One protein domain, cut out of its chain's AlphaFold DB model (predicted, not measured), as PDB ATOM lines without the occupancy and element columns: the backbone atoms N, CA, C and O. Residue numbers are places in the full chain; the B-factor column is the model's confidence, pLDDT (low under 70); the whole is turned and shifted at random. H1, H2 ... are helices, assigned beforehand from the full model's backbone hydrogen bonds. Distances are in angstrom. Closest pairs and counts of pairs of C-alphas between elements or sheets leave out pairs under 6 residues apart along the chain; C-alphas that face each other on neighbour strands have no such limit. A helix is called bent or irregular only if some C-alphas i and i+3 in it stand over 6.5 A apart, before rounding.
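AT A GLANCE: This is residues 235 to 422 of the 1058 residues of an uncharacterized protein of Candidatus Heimdallarchaeota archaeon (UniProt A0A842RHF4). What does the domain look like? It is a long body of helices in two groups set end to end: H1, H2, H3 and H5 pack round the short H9 in the middle, and beyond them H6, H8 and H10 cross one another, with H4 near one tip and H7 at the other. What is it built of? The printed part has 188 residues with ten named helices, H1 to H10 in order, and no named strand: the class is all helix. How large is it? It is only just loose, close to compact, with a radius of gyration of the C-alphas of 19.5 A, and its spans of 68 by 34 by 25 A make it only just a rod.

HOW THE PARTS SIT: What does the longest helix touch? H1, residues 235 to 260, touches H5, residues 327 to 346, with residues 241 to 252 alone; the closest C-alphas, of Glu 245 and Thr 337, are 6.2 A apart. With residues 236 to 240 alone it touches H4, residues 313 to 319, at Ser 236 and Lys 315, their closest C-alphas, 5.2 A apart. What touches H9? H9, residues 396 to 401, touches H5 at a steep tilt of 53 degrees, the closest C-alphas being Ala 338 and Gly 401, 5.4 A. It also touches, among others, H2, residues 274 to 283, about perpendicular at 81 degrees, closest at the C-alphas of Phe 278 and Pro 396, 5.8 A. H2 forms a hairpin with H3, residues 289 to 311, touching residues 289 to 296 alone, closest at the C-alphas of Ile 281 and Arg 293, 7.1 A. What lies beyond? H8, residues 376 to 394, touches H10, residues 406 to 422, opposite ways at a steep tilt of 52 degrees, the closest C-alphas being Lys 384 and Ala 412, 5.4 A. With residues 379 to 387 alone H8 touches H6, residues 349 to 366, closest at the C-alphas of Leu 360 and Val 383, 5.8 A. H7, residues 369 to 374, is close to H8 but not clearly touching, with C-alphas 372 and 379 closest at 7.3 A. Are the backbones helical throughout? Every O i to N i+4 pair is within hydrogen-bond range in H1, H2, H3, H4, H7, H9 and H10; H5 has 14 of 16, H6 13 of 14 and H8 14 of 15.

IN THESE COORDINATES: Where are the anchors? H1 begins at C-alpha 235, (123.884, 234.103, 89.572), and H10 ends at C-alpha 422, (159.961, 194.947, 77.953). How long are the longer helices? From first to last C-alpha H1 measures 37.5 A, H3 31.7 A and H5 27.4 A. Is any irregular? H5 only just is, with C-alphas 337 and 340 6.53 A apart and a kink of 34 degrees near residue 340; H6 is, with C-alphas 363 and 366 7.1 A apart.

THE WHOLE: Which links are long? The printed part has no cut, and the link H1 to H2, 13 residues, is long. Where is confidence low? The mean pLDDT of the printed part is 79.5, and residues 259 to 271, 361, 364 to 373 and 403 are under 70.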
ATOM      1  N   LEU A 235     122.720 233.887  88.705       86.75
ATOM      2  CA  LEU A 235     123.884 234.103  89.572       86.75
ATOM      3  C   LEU A 235     124.030 232.940  90.556       86.75
ATOM      4  O   LEU A 235     125.121 232.411  90.738       86.75
ATOM      5  N   SER A 236     122.902 232.497  91.100       88.88
ATOM      6  CA  SER A 236     122.830 231.401  92.060       88.88
ATOM      7  C   SER A 236     123.282 230.077  91.459       88.88
ATOM      8  O   SER A 236     124.041 229.361  92.097       88.88
ATOM      9  N   GLU A 237     122.869 229.769  90.228       88.00
ATOM     10  CA  GLU A 237     123.288 228.553  89.519       88.00
ATOM     11  C   GLU A 237     124.816 228.463  89.411       88.00
ATOM     12  O   GLU A 237     125.413 227.447  89.768       88.00
ATOM     13  N   ASN A 238     125.465 229.567  89.027       87.81
ATOM     14  CA  ASN A 238     126.922 229.647  88.950       87.81
ATOM     15  C   ASN A 238     127.602 229.541  90.322       87.81
ATOM     16  O   ASN A 238     128.677 228.958  90.433       87.81
ATOM     17  N   GLU A 239     127.019 230.129  91.366       87.75
ATOM     18  CA  GLU A 239     127.571 230.062  92.722       87.75
ATOM     19  C   GLU A 239     127.471 228.656  93.318       87.75
ATOM     20  O   GLU A 239     128.439 228.186  93.912       87.75
ATOM     21  N   ILE A 240     126.348 227.958  93.115       89.19
ATOM     22  CA  ILE A 240     126.199 226.560  93.536       89.19
ATOM     23  C   ILE A 240     127.168 225.665  92.755       89.19
ATOM     24  O   ILE A 240     127.858 224.852  93.368       89.19
ATOM     25  N   ALA A 241     127.295 225.850  91.436       88.81
ATOM     26  CA  ALA A 241     128.264 225.107  90.631       88.81
ATOM     27  C   ALA A 241     129.707 225.312  91.130       88.81
ATOM     28  O   ALA A 241     130.444 224.342  91.289       88.81
ATOM     29  N   LYS A 242     130.100 226.551  91.462       89.12
ATOM     30  CA  LYS A 242     131.425 226.855  92.036       89.12
ATOM     31  C   LYS A 242     131.665 226.184  93.386       89.12
ATOM     32  O   LYS A 242     132.791 225.775  93.667       89.12
ATOM     33  N   GLU A 243     130.639 226.071  94.224       87.69
ATOM     34  CA  GLU A 243     130.779 225.401  95.518       87.69
ATOM     35  C   GLU A 243     130.982 223.890  95.336       87.69
ATOM     36  O   GLU A 243     131.870 223.304  95.959       87.69
ATOM     37  N   VAL A 244     130.250 223.269  94.404       88.81
ATOM     38  CA  VAL A 244     130.473 221.869  94.005       88.81
ATOM     39  C   VAL A 244     131.885 221.688  93.430       88.81
ATOM     40  O   VAL A 244     132.611 220.788  93.852       88.81
ATOM     41  N   GLU A 245     132.329 222.581  92.540       89.69
ATOM     42  CA  GLU A 245     133.693 222.575  91.993       89.69
ATOM     43  C   GLU A 245     134.753 222.620  93.104       89.69
ATOM     44  O   GLU A 245     135.725 221.858  93.066       89.69
ATOM     45  N   ARG A 246     134.576 223.486  94.110       87.38
ATOM     46  CA  ARG A 246     135.505 223.634  95.241       87.38
ATOM     47  C   ARG A 246     135.642 222.337  96.039       87.38
ATOM     48  O   ARG A 246     136.761 221.948  96.376       87.38
ATOM     49  N   ILE A 247     134.530 221.646  96.282       86.81
ATOM     50  CA  ILE A 247     134.494 220.359  96.990       86.81
ATOM     51  C   ILE A 247     135.255 219.282  96.209       86.81
ATOM     52  O   ILE A 247     136.090 218.578  96.780       86.81
ATOM     53  N   ILE A 248     135.041 219.183  94.894       88.75
ATOM     54  CA  ILE A 248     135.752 218.212  94.047       88.75
ATOM     55  C   ILE A 248     137.265 218.469  94.048       88.75
ATOM     56  O   ILE A 248     138.056 217.533  94.190       88.75
ATOM     57  N   HIS A 249     137.691 219.734  93.985       87.50
ATOM     58  CA  HIS A 249     139.108 220.090  94.108       87.50
ATOM     59  C   HIS A 249     139.694 219.740  95.483       87.50
ATOM     60  O   HIS A 249     140.857 219.340  95.570       87.50
ATOM     61  N   GLN A 250     138.916 219.883  96.558       84.75
ATOM     62  CA  GLN A 250     139.344 219.498  97.902       84.75
ATOM     63  C   GLN A 250     139.525 217.980  98.014       84.75
ATOM     64  O   GLN A 250     140.564 217.536  98.504       84.75
ATOM     65  N   LEU A 251     138.578 217.183  97.501       86.31
ATOM     66  CA  LEU A 251     138.696 215.721  97.459       86.31
ATOM     67  C   LEU A 251     139.947 215.289  96.681       86.31
ATOM     68  O   LEU A 251     140.733 214.475  97.171       86.31
ATOM     69  N   TYR A 252     140.205 215.894  95.520       87.94
ATOM     70  CA  TYR A 252     141.435 215.648  94.765       87.94
ATOM     71  C   TYR A 252     142.699 215.937  95.594       87.94
ATOM     72  O   TYR A 252     143.573 215.075  95.706       87.94
ATOM     73  N   LYS A 253     142.781 217.113  96.235       84.00
ATOM     74  CA  LYS A 253     143.926 217.509  97.079       84.00
ATOM     75  C   LYS A 253     144.125 216.596  98.294       84.00
ATOM     76  O   LYS A 253     145.258 216.278  98.648       84.00
ATOM     77  N   MET A 254     143.049 216.157  98.942       81.88
ATOM     78  CA  MET A 254     143.136 215.234 100.082       81.88
ATOM     79  C   MET A 254     143.599 213.837  99.650       81.88
ATOM     80  O   MET A 254     144.381 213.191 100.351       81.88
ATOM     81  N   SER A 255     143.170 213.381  98.474       84.00
ATOM     82  CA  SER A 255     143.609 212.109  97.900       84.00
ATOM     83  C   SER A 255     145.096 212.131  97.515       84.00
ATOM     84  O   SER A 255     145.839 211.201  97.835       84.00
ATOM     85  N   THR A 256     145.587 213.223  96.917       78.00
ATOM     86  CA  THR A 256     147.023 213.385  96.618       78.00
ATOM     87  C   THR A 256     147.872 213.526  97.884       78.00
ATOM     88  O   THR A 256     148.948 212.930  97.960       78.00
ATOM     89  N   TYR A 257     147.369 214.203  98.921       76.56
ATOM     90  CA  TYR A 257     148.011 214.265 100.240       76.56
ATOM     91  C   TYR A 257     148.233 212.869 100.842       76.56
ATOM     92  O   TYR A 257     149.357 212.529 101.232       76.56
ATOM     93  N   ARG A 258     147.188 212.024 100.859       70.44
ATOM     94  CA  ARG A 258     147.283 210.624 101.320       70.44
ATOM     95  C   ARG A 258     148.342 209.847 100.537       70.44
ATOM     96  O   ARG A 258     149.104 209.076 101.124       70.44
ATOM     97  N   SER A 259     148.433 210.105  99.236       68.19
ATOM     98  CA  SER A 259     149.405 209.474  98.355       68.19
ATOM     99  C   SER A 259     150.861 209.895  98.604       68.19
ATOM    100  O   SER A 259     151.749 209.059  98.440       68.19
ATOM    101  N   GLN A 260     151.134 211.172  98.891       65.81
ATOM    102  CA  GLN A 260     152.494 211.742  98.883       65.81
ATOM    103  C   GLN A 260     153.075 211.984 100.287       65.81
ATOM    104  O   GLN A 260     154.286 212.148 100.423       65.81
ATOM    105  N   ARG A 261     152.252 211.945 101.349       59.78
ATOM    106  CA  ARG A 261     152.651 212.219 102.750       59.78
ATOM    107  C   ARG A 261     153.332 213.587 102.957       59.78
ATOM    108  O   ARG A 261     154.095 213.756 103.911       59.78
ATOM    109  N   GLU A 262     153.077 214.559 102.088       47.06
ATOM    110  CA  GLU A 262     153.581 215.932 102.223       47.06
ATOM    111  C   GLU A 262     152.684 216.761 103.145       47.06
ATOM    112  O   GLU A 262     151.482 216.561 103.160       47.06
ATOM    113  N   LYS A 263     153.233 217.708 103.919       43.38
ATOM    114  CA  LYS A 263     152.435 218.604 104.776       43.38
ATOM    115  C   LYS A 263     151.937 219.806 103.969       43.38
ATOM    116  O   LYS A 263     152.701 220.745 103.770       43.38
ATOM    117  N   VAL A 264     150.669 219.798 103.561       50.22
ATOM    118  CA  VAL A 264     149.990 220.955 102.953       50.22
ATOM    119  C   VAL A 264     148.787 221.335 103.819       50.22
ATOM    120  O   VAL A 264     148.061 220.451 104.270       50.22
ATOM    121  N   GLU A 265     148.589 222.631 104.076       45.94
ATOM    122  CA  GLU A 265     147.364 223.149 104.701       45.94
ATOM    123  C   GLU A 265     146.209 223.057 103.695       45.94
ATOM    124  O   GLU A 265     146.268 223.623 102.603       45.94
ATOM    125  N   ILE A 266     145.172 222.296 104.045       56.97
ATOM    126  CA  ILE A 266     143.967 222.120 103.230       56.97
ATOM    127  C   ILE A 266     142.873 222.985 103.857       56.97
ATOM    128  O   ILE A 266     142.587 222.830 105.042       56.97
ATOM    129  N   GLU A 267     142.268 223.890 103.084       54.59
ATOM    130  CA  GLU A 267     141.078 224.627 103.529       54.59
ATOM    131  C   GLU A 267     139.956 223.637 103.882       54.59
ATOM    132  O   GLU A 267     139.583 222.796 103.059       54.59
ATOM    133  N   SER A 268     139.428 223.718 105.104       51.31
ATOM    134  CA  SER A 268     138.314 222.888 105.560       51.31
ATOM    135  C   SER A 268     136.993 223.435 105.024       51.31
ATOM    136  O   SER A 268     136.542 224.498 105.449       51.31
ATOM    137  N   VAL A 269     136.357 222.705 104.111       57.31
ATOM    138  CA  VAL A 269     134.946 222.921 103.767       57.31
ATOM    139  C   VAL A 269     134.100 221.964 104.615       57.31
ATOM    140  O   VAL A 269     134.177 220.748 104.439       57.31
ATOM    141  N   ASP A 270     133.288 222.503 105.529       60.28
ATOM    142  CA  ASP A 270     132.421 221.768 106.478       60.28
ATOM    143  C   ASP A 270     131.181 221.123 105.814       60.28
ATOM    144  O   ASP A 270     130.069 221.118 106.348       60.28
ATOM    145  N   LEU A 271     131.343 220.569 104.610       63.69
ATOM    146  CA  LEU A 271     130.259 219.946 103.847       63.69
ATOM    147  C   LEU A 271     130.363 218.421 103.804       63.69
ATOM    148  O   LEU A 271     129.332 217.752 103.801       63.69
ATOM    149  N   LEU A 272     131.556 217.829 103.843       71.94
ATOM    150  CA  LEU A 272     131.725 216.379 103.705       71.94
ATOM    151  C   LEU A 272     132.874 215.836 104.550       71.94
ATOM    152  O   LEU A 272     133.873 216.514 104.775       71.94
ATOM    153  N   ASN A 273     132.748 214.572 104.960       75.62
ATOM    154  CA  ASN A 273     133.838 213.825 105.574       75.62
ATOM    155  C   ASN A 273     134.558 212.998 104.497       75.62
ATOM    156  O   ASN A 273     134.191 211.857 104.218       75.62
ATOM    157  N   ALA A 274     135.576 213.599 103.880       76.50
ATOM    158  CA  ALA A 274     136.369 212.962 102.829       76.50
ATOM    159  C   ALA A 274     137.048 211.662 103.291       76.50
ATOM    160  O   ALA A 274     137.257 210.758 102.485       76.50
ATOM    161  N   ASP A 275     137.371 211.544 104.584       77.12
ATOM    162  CA  ASP A 275     138.057 210.366 105.107       77.12
ATOM    163  C   ASP A 275     137.171 209.120 105.067       77.12
ATOM    164  O   ASP A 275     137.665 208.060 104.684       77.12
ATOM    165  N   VAL A 276     135.879 209.272 105.378       80.56
ATOM    166  CA  VAL A 276     134.881 208.190 105.314       80.56
ATOM    167  C   VAL A 276     134.677 207.733 103.870       80.56
ATOM    168  O   VAL A 276     134.751 206.540 103.593       80.56
ATOM    169  N   ILE A 277     134.523 208.679 102.936       82.38
ATOM    170  CA  ILE A 277     134.352 208.388 101.501       82.38
ATOM    171  C   ILE A 277     135.564 207.611 100.963       82.38
ATOM    172  O   ILE A 277     135.433 206.605 100.265       82.38
ATOM    173  N   PHE A 278     136.776 208.047 101.312       85.94
ATOM    174  CA  PHE A 278     137.999 207.370 100.882       85.94
ATOM    175  C   PHE A 278     138.207 206.013 101.548       85.94
ATOM    176  O   PHE A 278     138.811 205.128 100.939       85.94
ATOM    177  N   GLU A 279     137.738 205.833 102.779       82.06
ATOM    178  CA  GLU A 279     137.766 204.543 103.463       82.06
ATOM    179  C   GLU A 279     136.803 203.544 102.810       82.06
ATOM    180  O   GLU A 279     137.230 202.431 102.501       82.06
ATOM    181  N   GLN A 280     135.576 203.959 102.477       82.81
ATOM    182  CA  GLN A 280     134.607 203.135 101.741       82.81
ATOM    183  C   GLN A 280     135.192 202.638 100.404       82.81
ATOM    184  O   GLN A 280     135.188 201.436 100.137       82.81
ATOM    185  N   ILE A 281     135.823 203.524  99.621       84.31
ATOM    186  CA  ILE A 281     136.518 203.150  98.370       84.31
ATOM    187  C   ILE A 281     137.699 202.198  98.624       84.31
ATOM    188  O   ILE A 281     137.947 201.269  97.854       84.31
ATOM    189  N   SER A 282     138.463 202.426  99.693       82.56
ATOM    190  CA  SER A 282     139.665 201.636  99.993       82.56
ATOM    191  C   SER A 282     139.346 200.193 100.393       82.56
ATOM    192  O   SER A 282     140.170 199.296 100.153       82.56
ATOM    193  N   VAL A 283     138.190 199.983 101.031       82.88
ATOM    194  CA  VAL A 283     137.727 198.689 101.554       82.88
ATOM    195  C   VAL A 283     136.889 197.918 100.528       82.88
ATOM    196  O   VAL A 283     136.914 196.689 100.569       82.88
ATOM    197  N   ALA A 284     136.245 198.597  99.569       82.62
ATOM    198  CA  ALA A 284     135.469 197.966  98.498       82.62
ATOM    199  C   ALA A 284     136.263 196.877  97.754       82.62
ATOM    200  O   ALA A 284     137.456 197.044  97.459       82.62
ATOM    201  N   ASN A 285     135.616 195.753  97.434       82.75
ATOM    202  CA  ASN A 285     136.222 194.708  96.609       82.75
ATOM    203  C   ASN A 285     136.538 195.251  95.213       82.75
ATOM    204  O   ASN A 285     135.841 196.112  94.691       82.75
ATOM    205  N   THR A 286     137.626 194.775  94.604       80.00
ATOM    206  CA  THR A 286     138.056 195.288  93.291       80.00
ATOM    207  C   THR A 286     137.093 194.881  92.170       80.00
ATOM    208  O   THR A 286     136.959 195.619  91.202       80.00
ATOM    209  N   ASP A 287     136.412 193.746  92.321       78.25
ATOM    210  CA  ASP A 287     135.437 193.231  91.352       78.25
ATOM    211  C   ASP A 287     134.076 193.948  91.441       78.25
ATOM    212  O   ASP A 287     133.348 194.014  90.460       78.25
ATOM    213  N   GLU A 288     133.776 194.561  92.590       82.94
ATOM    214  CA  GLU A 288     132.539 195.315  92.875       82.94
ATOM    215  C   GLU A 288     132.801 196.833  92.888       82.94
ATOM    216  O   GLU A 288     131.995 197.624  93.371       82.94
ATOM    217  N   LEU A 289     133.971 197.268  92.401       81.75
ATOM    218  CA  LEU A 289     134.447 198.641  92.581       81.75
ATOM    219  C   LEU A 289     133.582 199.666  91.834       81.75
ATOM    220  O   LEU A 289     133.434 200.791  92.300       81.75
ATOM    221  N   GLU A 290     133.033 199.287  90.679       82.56
ATOM    222  CA  GLU A 290     132.130 200.133  89.892       82.56
ATOM    223  C   GLU A 290     130.779 200.310  90.599       82.56
ATOM    224  O   GLU A 290     130.307 201.437  90.736       82.56
ATOM    225  N   GLU A 291     130.213 199.227  91.137       83.94
ATOM    226  CA  GLU A 291     128.970 199.258  91.918       83.94
ATOM    227  C   GLU A 291     129.144 200.072  93.205       83.94
ATOM    228  O   GLU A 291     128.383 201.008  93.451       83.94
ATOM    229  N   ALA A 292     130.207 199.801  93.969       82.69
ATOM    230  CA  ALA A 292     130.531 200.544  95.185       82.69
ATOM    231  C   ALA A 292     130.763 202.034  94.894       82.69
ATOM    232  O   ALA A 292     130.341 202.898  95.658       82.69
ATOM    233  N   ARG A 293     131.408 202.367  93.769       85.44
ATOM    234  CA  ARG A 293     131.575 203.759  93.336       85.44
ATOM    235  C   ARG A 293     130.223 204.411  93.037       85.44
ATOM    236  O   ARG A 293     130.017 205.545  93.459       85.44
ATOM    237  N   LEU A 294     129.331 203.742  92.306       83.56
ATOM    238  CA  LEU A 294     128.007 204.280  91.976       83.56
ATOM    239  C   LEU A 294     127.166 204.523  93.234       83.56
ATOM    240  O   LEU A 294     126.532 205.572  93.332       83.56
ATOM    241  N   GLU A 295     127.215 203.610  94.202       84.81
ATOM    242  CA  GLU A 295     126.555 203.765  95.501       84.81
ATOM    243  C   GLU A 295     127.117 204.973  96.265       84.81
ATOM    244  O   GLU A 295     126.369 205.887  96.612       84.81
ATOM    245  N   ILE A 296     128.445 205.051  96.408       84.81
ATOM    246  CA  ILE A 296     129.128 206.159  97.093       84.81
ATOM    247  C   ILE A 296     128.842 207.497  96.403       84.81
ATOM    248  O   ILE A 296     128.579 208.489  97.075       84.81
ATOM    249  N   MET A 297     128.877 207.554  95.068       83.00
ATOM    250  CA  MET A 297     128.556 208.768  94.312       83.00
ATOM    251  C   MET A 297     127.079 209.143  94.436       83.00
ATOM    252  O   MET A 297     126.766 210.326  94.542       83.00
ATOM    253  N   GLY A 298     126.175 208.163  94.470       82.88
ATOM    254  CA  GLY A 298     124.755 208.386  94.717       82.88
ATOM    255  C   GLY A 298     124.510 209.012  96.091       82.88
ATOM    256  O   GLY A 298     123.875 210.065  96.184       82.88
ATOM    257  N   GLU A 299     125.073 208.421  97.146       83.31
ATOM    258  CA  GLU A 299     124.999 208.947  98.514       83.31
ATOM    259  C   GLU A 299     125.650 210.328  98.637       83.31
ATOM    260  O   GLU A 299     125.093 211.235  99.265       83.31
ATOM    261  N   LEU A 300     126.812 210.510  98.007       83.00
ATOM    262  CA  LEU A 300     127.551 211.767  97.983       83.00
ATOM    263  C   LEU A 300     126.720 212.878  97.347       83.00
ATOM    264  O   LEU A 300     126.585 213.948  97.936       83.00
ATOM    265  N   THR A 301     126.151 212.622  96.171       84.25
ATOM    266  CA  THR A 301     125.348 213.594  95.430       84.25
ATOM    267  C   THR A 301     124.085 213.969  96.198       84.25
ATOM    268  O   THR A 301     123.779 215.155  96.306       84.25
ATOM    269  N   GLN A 302     123.394 213.000  96.806       83.12
ATOM    270  CA  GLN A 302     122.221 213.276  97.645       83.12
ATOM    271  C   GLN A 302     122.588 214.086  98.895       83.12
ATOM    272  O   GLN A 302     121.944 215.090  99.206       83.12
ATOM    273  N   THR A 303     123.673 213.712  99.576       83.38
ATOM    274  CA  THR A 303     124.161 214.421 100.769       83.38
ATOM    275  C   THR A 303     124.597 215.845 100.434       83.38
ATOM    276  O   THR A 303     124.289 216.783 101.172       83.38
ATOM    277  N   LEU A 304     125.307 216.030  99.318       85.06
ATOM    278  CA  LEU A 304     125.718 217.340  98.823       85.06
ATOM    279  C   LEU A 304     124.511 218.200  98.485       85.06
ATOM    280  O   LEU A 304     124.445 219.338  98.941       85.06
ATOM    281  N   LEU A 305     123.546 217.654  97.748       84.75
ATOM    282  CA  LEU A 305     122.316 218.351  97.396       84.75
ATOM    283  C   LEU A 305     121.576 218.827  98.656       84.75
ATOM    284  O   LEU A 305     121.220 220.001  98.757       84.75
ATOM    285  N   GLN A 306     121.425 217.951  99.654       81.94
ATOM    286  CA  GLN A 306     120.771 218.276 100.919       81.94
ATOM    287  C   GLN A 306     121.527 219.353 101.709       81.94
ATOM    288  O   GLN A 306     120.922 220.322 102.172       81.94
ATOM    289  N   LYS A 307     122.849 219.225 101.866       83.88
ATOM    290  CA  LYS A 307     123.650 220.185 102.642       83.88
ATOM    291  C   LYS A 307     123.792 221.537 101.952       83.88
ATOM    292  O   LYS A 307     123.766 222.567 102.623       83.88
ATOM    293  N   LEU A 308     123.914 221.554 100.626       86.00
ATOM    294  CA  LEU A 308     123.922 222.788  99.845       86.00
ATOM    295  C   LEU A 308     122.569 223.498  99.946       86.00
ATOM    296  O   LEU A 308     122.554 224.714 100.108       86.00
ATOM    297  N   TYR A 309     121.452 222.765  99.947       84.94
ATOM    298  CA  TYR A 309     120.135 223.348 100.211       84.94
ATOM    299  C   TYR A 309     120.019 223.915 101.631       84.94
ATOM    300  O   TYR A 309     119.562 225.039 101.811       84.94
ATOM    301  N   GLN A 310     120.480 223.172 102.642       80.06
ATOM    302  CA  GLN A 310     120.481 223.625 104.039       80.06
ATOM    303  C   GLN A 310     121.288 224.914 104.240       80.06
ATOM    304  O   GLN A 310     120.873 225.787 105.004       80.06
ATOM    305  N   ASN A 311     122.425 225.034 103.550       82.25
ATOM    306  CA  ASN A 311     123.316 226.186 103.654       82.25
ATOM    307  C   ASN A 311     122.931 227.345 102.719       82.25
ATOM    308  O   ASN A 311     123.252 228.487 103.026       82.25
ATOM    309  N   PHE A 312     122.264 227.086 101.591       86.81
ATOM    310  CA  PHE A 312     121.901 228.108 100.598       86.81
ATOM    311  C   PHE A 312     120.441 227.992 100.121       86.81
ATOM    312  O   PHE A 312     120.176 227.927  98.915       86.81
ATOM    313  N   PRO A 313     119.461 227.984 101.040       85.12
ATOM    314  CA  PRO A 313     118.071 227.669 100.721       85.12
ATOM    315  C   PRO A 313     117.446 228.614  99.684       85.12
ATOM    316  O   PRO A 313     116.685 228.176  98.819       85.12
ATOM    317  N   LEU A 314     117.775 229.911  99.725       87.38
ATOM    318  CA  LEU A 314     117.205 230.901  98.807       87.38
ATOM    319  C   LEU A 314     117.822 230.809  97.412       87.38
ATOM    320  O   LEU A 314     117.114 231.030  96.431       87.38
ATOM    321  N   LYS A 315     119.099 230.418  97.300       89.62
ATOM    322  CA  LYS A 315     119.742 230.142  96.003       89.62
ATOM    323  C   LYS A 315     119.042 228.996  95.281       89.62
ATOM    324  O   LYS A 315     118.695 229.139  94.112       89.62
ATOM    325  N   PHE A 316     118.745 227.907  95.987       86.25
ATOM    326  CA  PHE A 316     117.985 226.784  95.429       86.25
ATOM    327  C   PHE A 316     116.561 227.182  95.032       86.25
ATOM    328  O   PHE A 316     116.107 226.828  93.945       86.25
ATOM    329  N   LEU A 317     115.871 227.975  95.863       86.94
ATOM    330  CA  LEU A 317     114.543 228.489  95.519       86.94
ATOM    331  C   LEU A 317     114.554 229.423  94.309       86.94
ATOM    332  O   LEU A 317     113.605 229.383  93.527       86.94
ATOM    333  N   ALA A 318     115.597 230.243  94.159       89.06
ATOM    334  CA  ALA A 318     115.782 231.139  93.024       89.06
ATOM    335  C   ALA A 318     115.979 230.364  91.722       89.06
ATOM    336  O   ALA A 318     115.268 230.606  90.748       89.06
ATOM    337  N   ILE A 319     116.900 229.399  91.723       87.38
ATOM    338  CA  ILE A 319     117.193 228.565  90.552       87.38
ATOM    339  C   ILE A 319     115.955 227.753  90.171       87.38
ATOM    340  O   ILE A 319     115.539 227.780  89.015       87.38
ATOM    341  N   GLY A 320     115.279 227.171  91.167       82.12
ATOM    342  CA  GLY A 320     114.039 226.417  91.007       82.12
ATOM    343  C   GLY A 320     112.879 227.177  90.343       82.12
ATOM    344  O   GLY A 320     111.947 226.544  89.851       82.12
ATOM    345  N   GLN A 321     112.916 228.516  90.276       81.12
ATOM    346  CA  GLN A 321     111.929 229.293  89.505       81.12
ATOM    347  C   GLN A 321     112.116 229.173  87.984       81.12
ATOM    348  O   GLN A 321     111.189 229.490  87.236       81.12
ATOM    349  N   ALA A 322     113.311 228.795  87.525       77.25
ATOM    350  CA  ALA A 322     113.677 228.710  86.114       77.25
ATOM    351  C   ALA A 322     113.975 227.266  85.694       77.25
ATOM    352  O   ALA A 322     113.421 226.790  84.705       77.25
ATOM    353  N   THR A 323     114.819 226.574  86.459       74.38
ATOM    354  CA  THR A 323     115.257 225.200  86.206       74.38
ATOM    355  C   THR A 323     115.264 224.403  87.513       74.38
ATOM    356  O   THR A 323     115.765 224.881  88.532       74.38
ATOM    357  N   PRO A 324     114.702 223.184  87.539       70.38
ATOM    358  CA  PRO A 324     114.824 222.331  88.711       70.38
ATOM    359  C   PRO A 324     116.288 221.900  88.879       70.38
ATOM    360  O   PRO A 324     116.866 221.326  87.963       70.38
ATOM    361  N   ILE A 325     116.879 222.165  90.049       76.38
ATOM    362  CA  ILE A 325     118.123 221.496  90.455       76.38
ATOM    363  C   ILE A 325     117.756 220.128  91.003       76.38
ATOM    364  O   ILE A 325     116.954 220.021  91.933       76.38
ATOM    365  N   ASP A 326     118.392 219.107  90.463       79.50
ATOM    366  CA  ASP A 326     118.295 217.728  90.905       79.50
ATOM    367  C   ASP A 326     119.699 217.126  91.096       79.50
ATOM    368  O   ASP A 326     120.725 217.809  91.018       79.50
ATOM    369  N   ALA A 327     119.746 215.825  91.379       82.12
ATOM    370  CA  ALA A 327     121.001 215.089  91.476       82.12
ATOM    371  C   ALA A 327     121.805 215.119  90.159       82.12
ATOM    372  O   ALA A 327     123.034 215.056  90.203       82.12
ATOM    373  N   GLN A 328     121.140 215.250  89.004       84.25
ATOM    374  CA  GLN A 328     121.805 215.273  87.704       84.25
ATOM    375  C   GLN A 328     122.646 216.537  87.539       84.25
ATOM    376  O   GLN A 328     123.801 216.438  87.140       84.25
ATOM    377  N   PHE A 329     122.128 217.700  87.941       86.69
ATOM    378  CA  PHE A 329     122.902 218.946  87.933       86.69
ATOM    379  C   PHE A 329     124.218 218.821  88.720       86.69
ATOM    380  O   PHE A 329     125.279 219.224  88.242       86.69
ATOM    381  N   ILE A 330     124.170 218.238  89.924       86.88
ATOM    382  CA  ILE A 330     125.365 218.039  90.757       86.88
ATOM    383  C   ILE A 330     126.331 217.058  90.083       86.88
ATOM    384  O   ILE A 330     127.530 217.332  90.030       86.88
ATOM    385  N   ASN A 331     125.822 215.953  89.532       85.62
ATOM    386  CA  ASN A 331     126.632 214.973  88.810       85.62
ATOM    387  C   ASN A 331     127.341 215.595  87.598       85.62
ATOM    388  O   ASN A 331     128.545 215.406  87.450       85.62
ATOM    389  N   ASP A 332     126.638 216.389  86.789       87.06
ATOM    390  CA  ASP A 332     127.195 217.036  85.597       87.06
ATOM    391  C   ASP A 332     128.354 217.981  85.957       87.06
ATOM    392  O   ASP A 332     129.398 217.992  85.292       87.06
ATOM    393  N   VAL A 333     128.205 218.760  87.038       88.94
ATOM    394  CA  VAL A 333     129.282 219.625  87.545       88.94
ATOM    395  C   VAL A 333     130.445 218.776  88.058       88.94
ATOM    396  O   VAL A 333     131.584 219.003  87.650       88.94
ATOM    397  N   CYS A 334     130.174 217.758  88.882       86.50
ATOM    398  CA  CYS A 334     131.193 216.846  89.405       86.50
ATOM    399  C   CYS A 334     132.016 216.192  88.287       86.50
ATOM    400  O   CYS A 334     133.247 216.212  88.342       86.50
ATOM    401  N   GLU A 335     131.362 215.652  87.258       85.38
ATOM    402  CA  GLU A 335     132.022 215.014  86.118       85.38
ATOM    403  C   GLU A 335     132.879 216.011  85.338       85.38
ATOM    404  O   GLU A 335     134.064 215.759  85.093       85.38
ATOM    405  N   LYS A 336     132.321 217.178  85.000       88.50
ATOM    406  CA  LYS A 336     133.034 218.229  84.264       88.50
ATOM    407  C   LYS A 336     134.304 218.677  84.993       88.50
ATOM    408  O   LYS A 336     135.327 218.909  84.345       88.50
ATOM    409  N   THR A 337     134.258 218.779  86.320       89.25
ATOM    410  CA  THR A 337     135.403 219.174  87.153       89.25
ATOM    411  C   THR A 337     136.398 218.035  87.366       89.25
ATOM    412  O   THR A 337     137.606 218.273  87.369       89.25
ATOM    413  N   ALA A 338     135.930 216.797  87.531       87.69
ATOM    414  CA  ALA A 338     136.788 215.650  87.819       87.69
ATOM    415  C   ALA A 338     137.652 215.240  86.616       87.69
ATOM    416  O   ALA A 338     138.833 214.939  86.789       87.69
ATOM    417  N   GLN A 339     137.118 215.287  85.391       86.25
ATOM    418  CA  GLN A 339     137.820 214.868  84.166       86.25
ATOM    419  C   GLN A 339     139.232 215.473  83.974       86.25
ATOM    420  O   GLN A 339     140.182 214.712  83.752       86.25
ATOM    421  N   PRO A 340     139.447 216.803  84.052       86.75
ATOM    422  CA  PRO A 340     140.792 217.374  83.937       86.75
ATOM    423  C   PRO A 340     141.718 216.973  85.097       86.75
ATOM    424  O   PRO A 340     142.910 216.759  84.872       86.75
ATOM    425  N   LEU A 341     141.185 216.817  86.313       88.12
ATOM    426  CA  LEU A 341     141.956 216.417  87.497       88.12
ATOM    427  C   LEU A 341     142.413 214.953  87.412       88.12
ATOM    428  O   LEU A 341     143.538 214.635  87.791       88.12
ATOM    429  N   ILE A 342     141.587 214.070  86.846       85.38
ATOM    430  CA  ILE A 342     141.946 212.669  86.576       85.38
ATOM    431  C   ILE A 342     143.065 212.601  85.544       85.38
ATOM    432  O   ILE A 342     144.066 211.926  85.773       85.38
ATOM    433  N   LYS A 343     142.950 213.352  84.441       84.50
ATOM    434  CA  LYS A 343     144.017 213.437  83.431       84.50
ATOM    435  C   LYS A 343     145.326 213.919  84.042       84.50
ATOM    436  O   LYS A 343     146.380 213.369  83.736       84.50
ATOM    437  N   GLN A 344     145.266 214.909  84.930       84.44
ATOM    438  CA  GLN A 344     146.437 215.373  85.665       84.44
ATOM    439  C   GLN A 344     147.013 214.266  86.565       84.44
ATOM    440  O   GLN A 344     148.220 214.030  86.527       84.44
ATOM    441  N   ALA A 345     146.177 213.552  87.323       80.56
ATOM    442  CA  ALA A 345     146.604 212.467  88.209       80.56
ATOM    443  C   ALA A 345     147.228 211.280  87.454       80.56
ATOM    444  O   ALA A 345     148.169 210.662  87.946       80.56
ATOM    445  N   LEU A 346     146.715 210.980  86.257       81.75
ATOM    446  CA  LEU A 346     147.196 209.907  85.385       81.75
ATOM    447  C   LEU A 346     148.381 210.329  84.494       81.75
ATOM    448  O   LEU A 346     148.983 209.477  83.846       81.75
ATOM    449  N   SER A 347     148.746 211.617  84.463       78.56
ATOM    450  CA  SER A 347     149.858 212.123  83.639       78.56
ATOM    451  C   SER A 347     151.256 211.736  84.147       78.56
ATOM    452  O   SER A 347     152.225 211.827  83.394       78.56
ATOM    453  N   ASP A 348     151.375 211.264  85.393       76.12
ATOM    454  CA  ASP A 348     152.638 210.813  85.992       76.12
ATOM    455  C   ASP A 348     153.010 209.398  85.511       76.12
ATOM    456  O   ASP A 348     152.928 208.394  86.230       76.12
ATOM    457  N   SER A 349     153.406 209.323  84.237       71.94
ATOM    458  CA  SER A 349     153.752 208.079  83.549       71.94
ATOM    459  C   SER A 349     154.895 207.325  84.226       71.94
ATOM    460  O   SER A 349     154.930 206.096  84.194       71.94
ATOM    461  N   GLU A 350     155.833 208.042  84.847       72.62
ATOM    462  CA  GLU A 350     156.985 207.441  85.518       72.62
ATOM    463  C   GLU A 350     156.556 206.719  86.797       72.62
ATOM    464  O   GLU A 350     156.920 205.559  87.013       72.62
ATOM    465  N   ARG A 351     155.722 207.356  87.624       78.62
ATOM    466  CA  ARG A 351     155.193 206.723  88.833       78.62
ATOM    467  C   ARG A 351     154.325 205.507  88.514       78.62
ATOM    468  O   ARG A 351     154.484 204.468  89.162       78.62
ATOM    469  N   ILE A 352     153.432 205.623  87.530       77.94
ATOM    470  CA  ILE A 352     152.545 204.529  87.106       77.94
ATOM    471  C   ILE A 352     153.376 203.356  86.575       77.94
ATOM    472  O   ILE A 352     153.221 202.231  87.052       77.94
ATOM    473  N   SER A 353     154.327 203.631  85.677       72.88
ATOM    474  CA  SER A 353     155.239 202.627  85.118       72.88
ATOM    475  C   SER A 353     156.065 201.920  86.198       72.88
ATOM    476  O   SER A 353     156.153 200.689  86.218       72.88
ATOM    477  N   ASN A 354     156.610 202.669  87.163       74.00
ATOM    478  CA  ASN A 354     157.365 202.101  88.279       74.00
ATOM    479  C   ASN A 354     156.498 201.190  89.158       74.00
ATOM    480  O   ASN A 354     156.943 200.109  89.552       74.00
ATOM    481  N   ARG A 355     155.253 201.588  89.454       80.81
ATOM    482  CA  ARG A 355     154.341 200.778  90.274       80.81
ATOM    483  C   ARG A 355     153.918 199.501  89.553       80.81
ATOM    484  O   ARG A 355     153.979 198.431  90.154       80.81
ATOM    485  N   ILE A 356     153.567 199.600  88.273       80.50
ATOM    486  CA  ILE A 356     153.226 198.454  87.418       80.50
ATOM    487  C   ILE A 356     154.417 197.503  87.281       80.50
ATOM    488  O   ILE A 356     154.253 196.298  87.430       80.50
ATOM    489  N   SER A 357     155.634 198.027  87.120       73.81
ATOM    490  CA  SER A 357     156.856 197.217  87.072       73.81
ATOM    491  C   SER A 357     157.117 196.453  88.375       73.81
ATOM    492  O   SER A 357     157.619 195.330  88.341       73.81
ATOM    493  N   LEU A 358     156.794 197.038  89.535       74.50
ATOM    494  CA  LEU A 358     156.897 196.353  90.829       74.50
ATOM    495  C   LEU A 358     155.862 195.230  90.959       74.50
ATOM    496  O   LEU A 358     156.221 194.130  91.364       74.50
ATOM    497  N   ILE A 359     154.617 195.486  90.558       79.69
ATOM    498  CA  ILE A 359     153.534 194.492  90.579       79.69
ATOM    499  C   ILE A 359     153.830 193.343  89.611       79.69
ATOM    500  O   ILE A 359     153.680 192.178  89.969       79.69
ATOM    501  N   LEU A 360     154.312 193.658  88.405       77.19
ATOM    502  CA  LEU A 360     154.748 192.657  87.437       77.19
ATOM    503  C   LEU A 360     155.840 191.771  88.035       77.19
ATOM    504  O   LEU A 360     155.740 190.556  87.938       77.19
ATOM    505  N   ARG A 361     156.837 192.359  88.714       68.44
ATOM    506  CA  ARG A 361     157.898 191.601  89.399       68.44
ATOM    507  C   ARG A 361     157.369 190.674  90.489       68.44
ATOM    508  O   ARG A 361     157.933 189.600  90.641       68.44
ATOM    509  N   GLU A 362     156.344 191.078  91.236       72.50
ATOM    510  CA  GLU A 362     155.703 190.233  92.253       72.50
ATOM    511  C   GLU A 362     154.950 189.060  91.613       72.50
ATOM    512  O   GLU A 362     155.092 187.932  92.068       72.50
ATOM    513  N   ILE A 363     154.206 189.302  90.528       74.88
ATOM    514  CA  ILE A 363     153.420 188.264  89.838       74.88
ATOM    515  C   ILE A 363     154.321 187.242  89.138       74.88
ATOM    516  O   ILE A 363     154.043 186.048  89.178       74.88
ATOM    517  N   VAL A 364     155.401 187.695  88.498       66.12
ATOM    518  CA  VAL A 364     156.316 186.817  87.745       66.12
ATOM    519  C   VAL A 364     157.419 186.203  88.610       66.12
ATOM    520  O   VAL A 364     158.253 185.474  88.084       66.12
ATOM    521  N   ALA A 365     157.466 186.492  89.917       58.00
ATOM    522  CA  ALA A 365     158.511 185.987  90.814       58.00
ATOM    523  C   ALA A 365     158.530 184.452  90.916       58.00
ATOM    524  O   ALA A 365     159.602 183.872  91.098       58.00
ATOM    525  N   ASP A 366     157.361 183.825  90.769       53.00
ATOM    526  CA  ASP A 366     157.157 182.381  90.917       53.00
ATOM    527  C   ASP A 366     156.948 181.660  89.573       53.00
ATOM    528  O   ASP A 366     156.712 180.455  89.554       53.00
ATOM    529  N   LEU A 367     157.036 182.384  88.452       54.94
ATOM    530  CA  LEU A 367     156.813 181.849  87.109       54.94
ATOM    531  C   LEU A 367     158.143 181.648  86.374       54.94
ATOM    532  O   LEU A 367     159.048 182.486  86.423       54.94
ATOM    533  N   THR A 368     158.261 180.540  85.651       52.34
ATOM    534  CA  THR A 368     159.353 180.335  84.695       52.34
ATOM    535  C   THR A 368     159.197 181.280  83.498       52.34
ATOM    536  O   THR A 368     158.087 181.708  83.182       52.34
ATOM    537  N   PRO A 369     160.281 181.617  82.781       54.12
ATOM    538  CA  PRO A 369     160.174 182.497  81.621       54.12
ATOM    539  C   PRO A 369     159.219 181.982  80.535       54.12
ATOM    540  O   PRO A 369     158.508 182.769  79.917       54.12
ATOM    541  N   GLU A 370     159.167 180.665  80.338       55.97
ATOM    542  CA  GLU A 370     158.239 180.011  79.412       55.97
ATOM    543  C   GLU A 370     156.788 180.154  79.886       55.97
ATOM    544  O   GLU A 370     155.921 180.489  79.085       55.97
ATOM    545  N   GLU A 371     156.518 180.002  81.185       66.00
ATOM    546  CA  GLU A 371     155.196 180.270  81.766       66.00
ATOM    547  C   GLU A 371     154.812 181.750  81.668       66.00
ATOM    548  O   GLU A 371     153.651 182.055  81.416       66.00
ATOM    549  N   VAL A 372     155.763 182.681  81.800       64.44
ATOM    550  CA  VAL A 372     155.493 184.118  81.621       64.44
ATOM    551  C   VAL A 372     155.139 184.449  80.171       64.44
ATOM    552  O   VAL A 372     154.242 185.252  79.918       64.44
ATOM    553  N   ILE A 373     155.823 183.824  79.211       66.00
ATOM    554  CA  ILE A 373     155.557 184.011  77.780       66.00
ATOM    555  C   ILE A 373     154.229 183.351  77.384       66.00
ATOM    556  O   ILE A 373     153.447 183.961  76.653       66.00
ATOM    557  N   ASN A 374     153.951 182.146  77.889       73.50
ATOM    558  CA  ASN A 374     152.739 181.386  77.575       73.50
ATOM    559  C   ASN A 374     151.486 181.956  78.262       73.50
ATOM    560  O   ASN A 374     150.408 181.904  77.680       73.50
ATOM    561  N   ASN A 375     151.626 182.563  79.447       77.62
ATOM    562  CA  ASN A 375     150.520 183.149  80.218       77.62
ATOM    563  C   ASN A 375     150.490 184.685  80.137       77.62
ATOM    564  O   ASN A 375     150.002 185.353  81.049       77.62
ATOM    565  N   ARG A 376     151.026 185.270  79.056       78.94
ATOM    566  CA  ARG A 376     151.163 186.727  78.878       78.94
ATOM    567  C   ARG A 376     149.875 187.489  79.194       78.94
ATOM    568  O   ARG A 376     149.909 188.454  79.951       78.94
ATOM    569  N   GLU A 377     148.763 187.082  78.591       82.50
ATOM    570  CA  GLU A 377     147.473 187.771  78.726       82.50
ATOM    571  C   GLU A 377     146.949 187.692  80.166       82.50
ATOM    572  O   GLU A 377     146.536 188.701  80.733       82.50
ATOM    573  N   GLU A 378     147.080 186.529  80.807       86.06
ATOM    574  CA  GLU A 378     146.697 186.329  82.207       86.06
ATOM    575  C   GLU A 378     147.546 187.183  83.165       86.06
ATOM    576  O   GLU A 378     147.045 187.726  84.150       86.06
ATOM    577  N   ILE A 379     148.840 187.343  82.871       81.56
ATOM    578  CA  ILE A 379     149.751 188.178  83.663       81.56
ATOM    579  C   ILE A 379     149.412 189.656  83.493       81.56
ATOM    580  O   ILE A 379     149.361 190.370  84.491       81.56
ATOM    581  N   VAL A 380     149.144 190.115  82.267       85.50
ATOM    582  CA  VAL A 380     148.694 191.494  82.008       85.50
ATOM    583  C   VAL A 380     147.419 191.791  82.803       85.50
ATOM    584  O   VAL A 380     147.353 192.809  83.495       85.50
ATOM    585  N   GLU A 381     146.453 190.873  82.795       86.38
ATOM    586  CA  GLU A 381     145.210 191.000  83.559       86.38
ATOM    587  C   GLU A 381     145.446 191.023  85.078       86.38
ATOM    588  O   GLU A 381     144.933 191.903  85.776       86.38
ATOM    589  N   LYS A 382     146.302 190.140  85.607       86.31
ATOM    590  CA  LYS A 382     146.686 190.139  87.031       86.31
ATOM    591  C   LYS A 382     147.422 191.419  87.443       86.31
ATOM    592  O   LYS A 382     147.182 191.939  88.535       86.31
ATOM    593  N   VAL A 383     148.304 191.945  86.589       84.62
ATOM    594  CA  VAL A 383     149.028 193.205  86.828       84.62
ATOM    595  C   VAL A 383     148.048 194.371  86.867       84.62
ATOM    596  O   VAL A 383     148.084 195.158  87.815       84.62
ATOM    597  N   LYS A 384     147.138 194.446  85.888       88.56
ATOM    598  CA  LYS A 384     146.061 195.444  85.831       88.56
ATOM    599  C   LYS A 384     145.214 195.404  87.105       88.56
ATOM    600  O   LYS A 384     145.049 196.432  87.762       88.56
ATOM    601  N   TYR A 385     144.751 194.219  87.505       87.62
ATOM    602  CA  TYR A 385     143.936 194.022  88.708       87.62
ATOM    603  C   TYR A 385     144.645 194.495  89.986       87.62
ATOM    604  O   TYR A 385     144.098 195.270  90.776       87.62
ATOM    605  N   ASN A 386     145.898 194.077  90.180       85.94
ATOM    606  CA  ASN A 386     146.680 194.458  91.356       85.94
ATOM    607  C   ASN A 386     147.039 195.950  91.369       85.94
ATOM    608  O   ASN A 386     147.106 196.554  92.443       85.94
ATOM    609  N   PHE A 387     147.219 196.568  90.200       88.56
ATOM    610  CA  PHE A 387     147.441 198.008  90.099       88.56
ATOM    611  C   PHE A 387     146.201 198.796  90.529       88.56
ATOM    612  O   PHE A 387     146.313 199.677  91.384       88.56
ATOM    613  N   ILE A 388     145.012 198.421  90.046       87.06
ATOM    614  CA  ILE A 388     143.736 199.030  90.460       87.06
ATOM    615  C   ILE A 388     143.523 198.854  91.976       87.06
ATOM    616  O   ILE A 388     143.202 199.815  92.682       87.06
ATOM    617  N   LYS A 389     143.818 197.662  92.519       85.62
ATOM    618  CA  LYS A 389     143.775 197.376  93.966       85.62
ATOM    619  C   LYS A 389     144.740 198.240  94.790       85.62
ATOM    620  O   LYS A 389     144.476 198.492  95.966       85.62
ATOM    621  N   SER A 390     145.855 198.674  94.207       86.25
ATOM    622  CA  SER A 390     146.804 199.586  94.851       86.25
ATOM    623  C   SER A 390     146.320 201.033  94.793       86.25
ATOM    624  O   SER A 390     146.324 201.731  95.808       86.25
ATOM    625  N   ILE A 391     145.856 201.473  93.619       84.81
ATOM    626  CA  ILE A 391     145.395 202.844  93.369       84.81
ATOM    627  C   ILE A 391     144.219 203.214  94.271       84.81
ATOM    628  O   ILE A 391     144.228 204.314  94.814       84.81
ATOM    629  N   LYS A 392     143.269 202.305  94.534       84.75
ATOM    630  CA  LYS A 392     142.134 202.605  95.431       84.75
ATOM    631  C   LYS A 392     142.550 203.001  96.856       84.75
ATOM    632  O   LYS A 392     141.821 203.730  97.513       84.75
ATOM    633  N   LYS A 393     143.724 202.552  97.325       81.56
ATOM    634  CA  LYS A 393     144.281 202.913  98.644       81.56
ATOM    635  C   LYS A 393     145.203 204.126  98.582       81.56
ATOM    636  O   LYS A 393     145.260 204.908  99.525       81.56
ATOM    637  N   GLU A 394     145.972 204.246  97.503       80.81
ATOM    638  CA  GLU A 394     146.962 205.311  97.348       80.81
ATOM    639  C   GLU A 394     146.339 206.632  96.887       80.81
ATOM    640  O   GLU A 394     146.742 207.683  97.370       80.81
ATOM    641  N   ASN A 395     145.385 206.584  95.955       85.50
ATOM    642  CA  ASN A 395     144.748 207.750  95.347       85.50
ATOM    643  C   ASN A 395     143.257 207.466  95.028       85.50
ATOM    644  O   ASN A 395     142.885 207.353  93.854       85.50
ATOM    645  N   PRO A 396     142.395 207.338  96.057       86.88
ATOM    646  CA  PRO A 396     140.976 206.984  95.913       86.88
ATOM    647  C   PRO A 396     140.163 207.948  95.036       86.88
ATOM    648  O   PRO A 396     139.168 207.532  94.446       86.88
ATOM    649  N   PHE A 397     140.584 209.209  94.879       88.94
ATOM    650  CA  PHE A 397     139.905 210.169  93.998       88.94
ATOM    651  C   PHE A 397     139.860 209.721  92.530       88.94
ATOM    652  O   PHE A 397     138.880 210.003  91.850       88.94
ATOM    653  N   ILE A 398     140.881 209.004  92.037       86.06
ATOM    654  CA  ILE A 398     140.883 208.495  90.654       86.06
ATOM    655  C   ILE A 398     139.713 207.522  90.442       86.06
ATOM    656  O   ILE A 398     139.074 207.559  89.397       86.06
ATOM    657  N   ILE A 399     139.408 206.698  91.449       86.81
ATOM    658  CA  ILE A 399     138.277 205.761  91.422       86.81
ATOM    659  C   ILE A 399     136.946 206.512  91.502       86.81
ATOM    660  O   ILE A 399     136.021 206.215  90.755       86.81
ATOM    661  N   LEU A 400     136.856 207.508  92.386       84.81
ATOM    662  CA  LEU A 400     135.651 208.318  92.564       84.81
ATOM    663  C   LEU A 400     135.293 209.093  91.276       84.81
ATOM    664  O   LEU A 400     134.136 209.117  90.849       84.81
ATOM    665  N   GLY A 401     136.299 209.706  90.649       80.31
ATOM    666  CA  GLY A 401     136.131 210.618  89.522       80.31
ATOM    667  C   GLY A 401     135.963 209.959  88.149       80.31
ATOM    668  O   GLY A 401     135.441 210.623  87.258       80.31
ATOM    669  N   ASP A 402     136.401 208.710  87.947       79.44
ATOM    670  CA  ASP A 402     136.324 208.022  86.646       79.44
ATOM    671  C   ASP A 402     135.002 207.232  86.522       79.44
ATOM    672  O   ASP A 402     134.868 206.186  87.160       79.44
ATOM    673  N   PRO A 403     134.010 207.695  85.724       68.81
ATOM    674  CA  PRO A 403     132.637 207.192  85.784       68.81
ATOM    675  C   PRO A 403     132.467 205.698  85.525       68.81
ATOM    676  O   PRO A 403     131.587 205.071  86.106       68.81
ATOM    677  N   GLN A 404     133.321 205.155  84.663       74.94
ATOM    678  CA  GLN A 404     133.299 203.769  84.190       74.94
ATOM    679  C   GLN A 404     134.650 203.075  84.426       74.94
ATOM    680  O   GLN A 404     134.915 202.006  83.885       74.94
ATOM    681  N   LEU A 405     135.562 203.722  85.165       78.06
ATOM    682  CA  LEU A 405     136.958 203.299  85.336       78.06
ATOM    683  C   LEU A 405     137.731 203.113  84.011       78.06
ATOM    684  O   LEU A 405     138.844 202.584  84.015       78.06
ATOM    685  N   THR A 406     137.175 203.534  82.870       80.25
ATOM    686  CA  THR A 406     137.689 203.221  81.532       80.25
ATOM    687  C   THR A 406     139.045 203.865  81.287       80.25
ATOM    688  O   THR A 406     139.906 203.259  80.647       80.25
ATOM    689  N   GLN A 407     139.264 205.087  81.790       80.12
ATOM    690  CA  GLN A 407     140.550 205.766  81.631       80.12
ATOM    691  C   GLN A 407     141.616 205.061  82.466       80.12
ATOM    692  O   GLN A 407     142.677 204.729  81.937       80.12
ATOM    693  N   LEU A 408     141.311 204.755  83.730       83.12
ATOM    694  CA  LEU A 408     142.224 204.025  84.605       83.12
ATOM    695  C   LEU A 408     142.549 202.628  84.061       83.12
ATOM    696  O   LEU A 408     143.720 202.250  84.015       83.12
ATOM    697  N   GLN A 409     141.537 201.867  83.643       84.56
ATOM    698  CA  GLN A 409     141.704 200.512  83.117       84.56
ATOM    699  C   GLN A 409     142.529 200.503  81.833       84.56
ATOM    700  O   GLN A 409     143.425 199.673  81.699       84.56
ATOM    701  N   ARG A 410     142.275 201.443  80.913       85.81
ATOM    702  CA  ARG A 410     143.037 201.566  79.668       85.81
ATOM    703  C   ARG A 410     144.489 201.947  79.935       85.81
ATOM    704  O   ARG A 410     145.384 201.288  79.422       85.81
ATOM    705  N   THR A 411     144.736 202.946  80.784       83.50
ATOM    706  CA  THR A 411     146.101 203.318  81.179       83.50
ATOM    707  C   THR A 411     146.816 202.145  81.853       83.50
ATOM    708  O   THR A 411     147.947 201.829  81.498       83.50
ATOM    709  N   ALA A 412     146.160 201.445  82.780       85.25
ATOM    710  CA  ALA A 412     146.738 200.277  83.438       85.25
ATOM    711  C   ALA A 412     147.061 199.148  82.446       85.25
ATOM    712  O   ALA A 412     148.126 198.543  82.550       85.25
ATOM    713  N   LEU A 413     146.176 198.891  81.476       87.06
ATOM    714  CA  LEU A 413     146.368 197.891  80.427       87.06
ATOM    715  C   LEU A 413     147.548 198.238  79.511       87.06
ATOM    716  O   LEU A 413     148.398 197.378  79.281       87.06
ATOM    717  N   ASP A 414     147.622 199.478  79.026       83.81
ATOM    718  CA  ASP A 414     148.685 199.938  78.124       83.81
ATOM    719  C   ASP A 414     150.059 199.796  78.805       83.81
ATOM    720  O   ASP A 414     150.955 199.125  78.290       83.81
ATOM    721  N   PHE A 415     150.202 200.318  80.030       82.69
ATOM    722  CA  PHE A 415     151.455 200.213  80.783       82.69
ATOM    723  C   PHE A 415     151.790 198.774  81.203       82.69
ATOM    724  O   PHE A 415     152.966 198.408  81.219       82.69
ATOM    725  N   ALA A 416     150.799 197.945  81.550       83.06
ATOM    726  CA  ALA A 416     151.033 196.537  81.873       83.06
ATOM    727  C   ALA A 416     151.513 195.756  80.642       83.06
ATOM    728  O   ALA A 416     152.459 194.975  80.738       83.06
ATOM    729  N   THR A 417     150.909 196.009  79.481       82.44
ATOM    730  CA  THR A 417     151.290 195.382  78.210       82.44
ATOM    731  C   THR A 417     152.718 195.755  77.823       82.44
ATOM    732  O   THR A 417     153.519 194.870  77.509       82.44
ATOM    733  N   ASP A 418     153.062 197.042  77.918       79.00
ATOM    734  CA  ASP A 418     154.413 197.538  77.651       79.00
ATOM    735  C   ASP A 418     155.442 196.952  78.624       79.00
ATOM    736  O   ASP A 418     156.521 196.522  78.208       79.00
ATOM    737  N   ALA A 419     155.114 196.880  79.917       75.75
ATOM    738  CA  ALA A 419     156.004 196.323  80.933       75.75
ATOM    739  C   ALA A 419     156.295 194.830  80.697       75.75
ATOM    740  O   ALA A 419     157.442 194.395  80.831       75.75
ATOM    741  N   VAL A 420     155.285 194.048  80.304       78.25
ATOM    742  CA  VAL A 420     155.439 192.619  79.983       78.25
ATOM    743  C   VAL A 420     156.267 192.417  78.706       78.25
ATOM    744  O   VAL A 420     157.124 191.534  78.658       78.25
ATOM    745  N   GLU A 421     156.092 193.263  77.688       74.88
ATOM    746  CA  GLU A 421     156.882 193.188  76.449       74.88
ATOM    747  C   GLU A 421     158.357 193.578  76.675       74.88
ATOM    748  O   GLU A 421     159.276 192.951  76.131       74.88
ATOM    749  N   GLN A 422     158.609 194.580  77.522       71.94
ATOM    750  CA  GLN A 422     159.961 194.947  77.953       71.94
ATOM    751  C   GLN A 422     160.618 193.822  78.760       71.94
ATOM    752  O   GLN A 422     161.785 193.504  78.528       71.94
TER     753      GLN A 422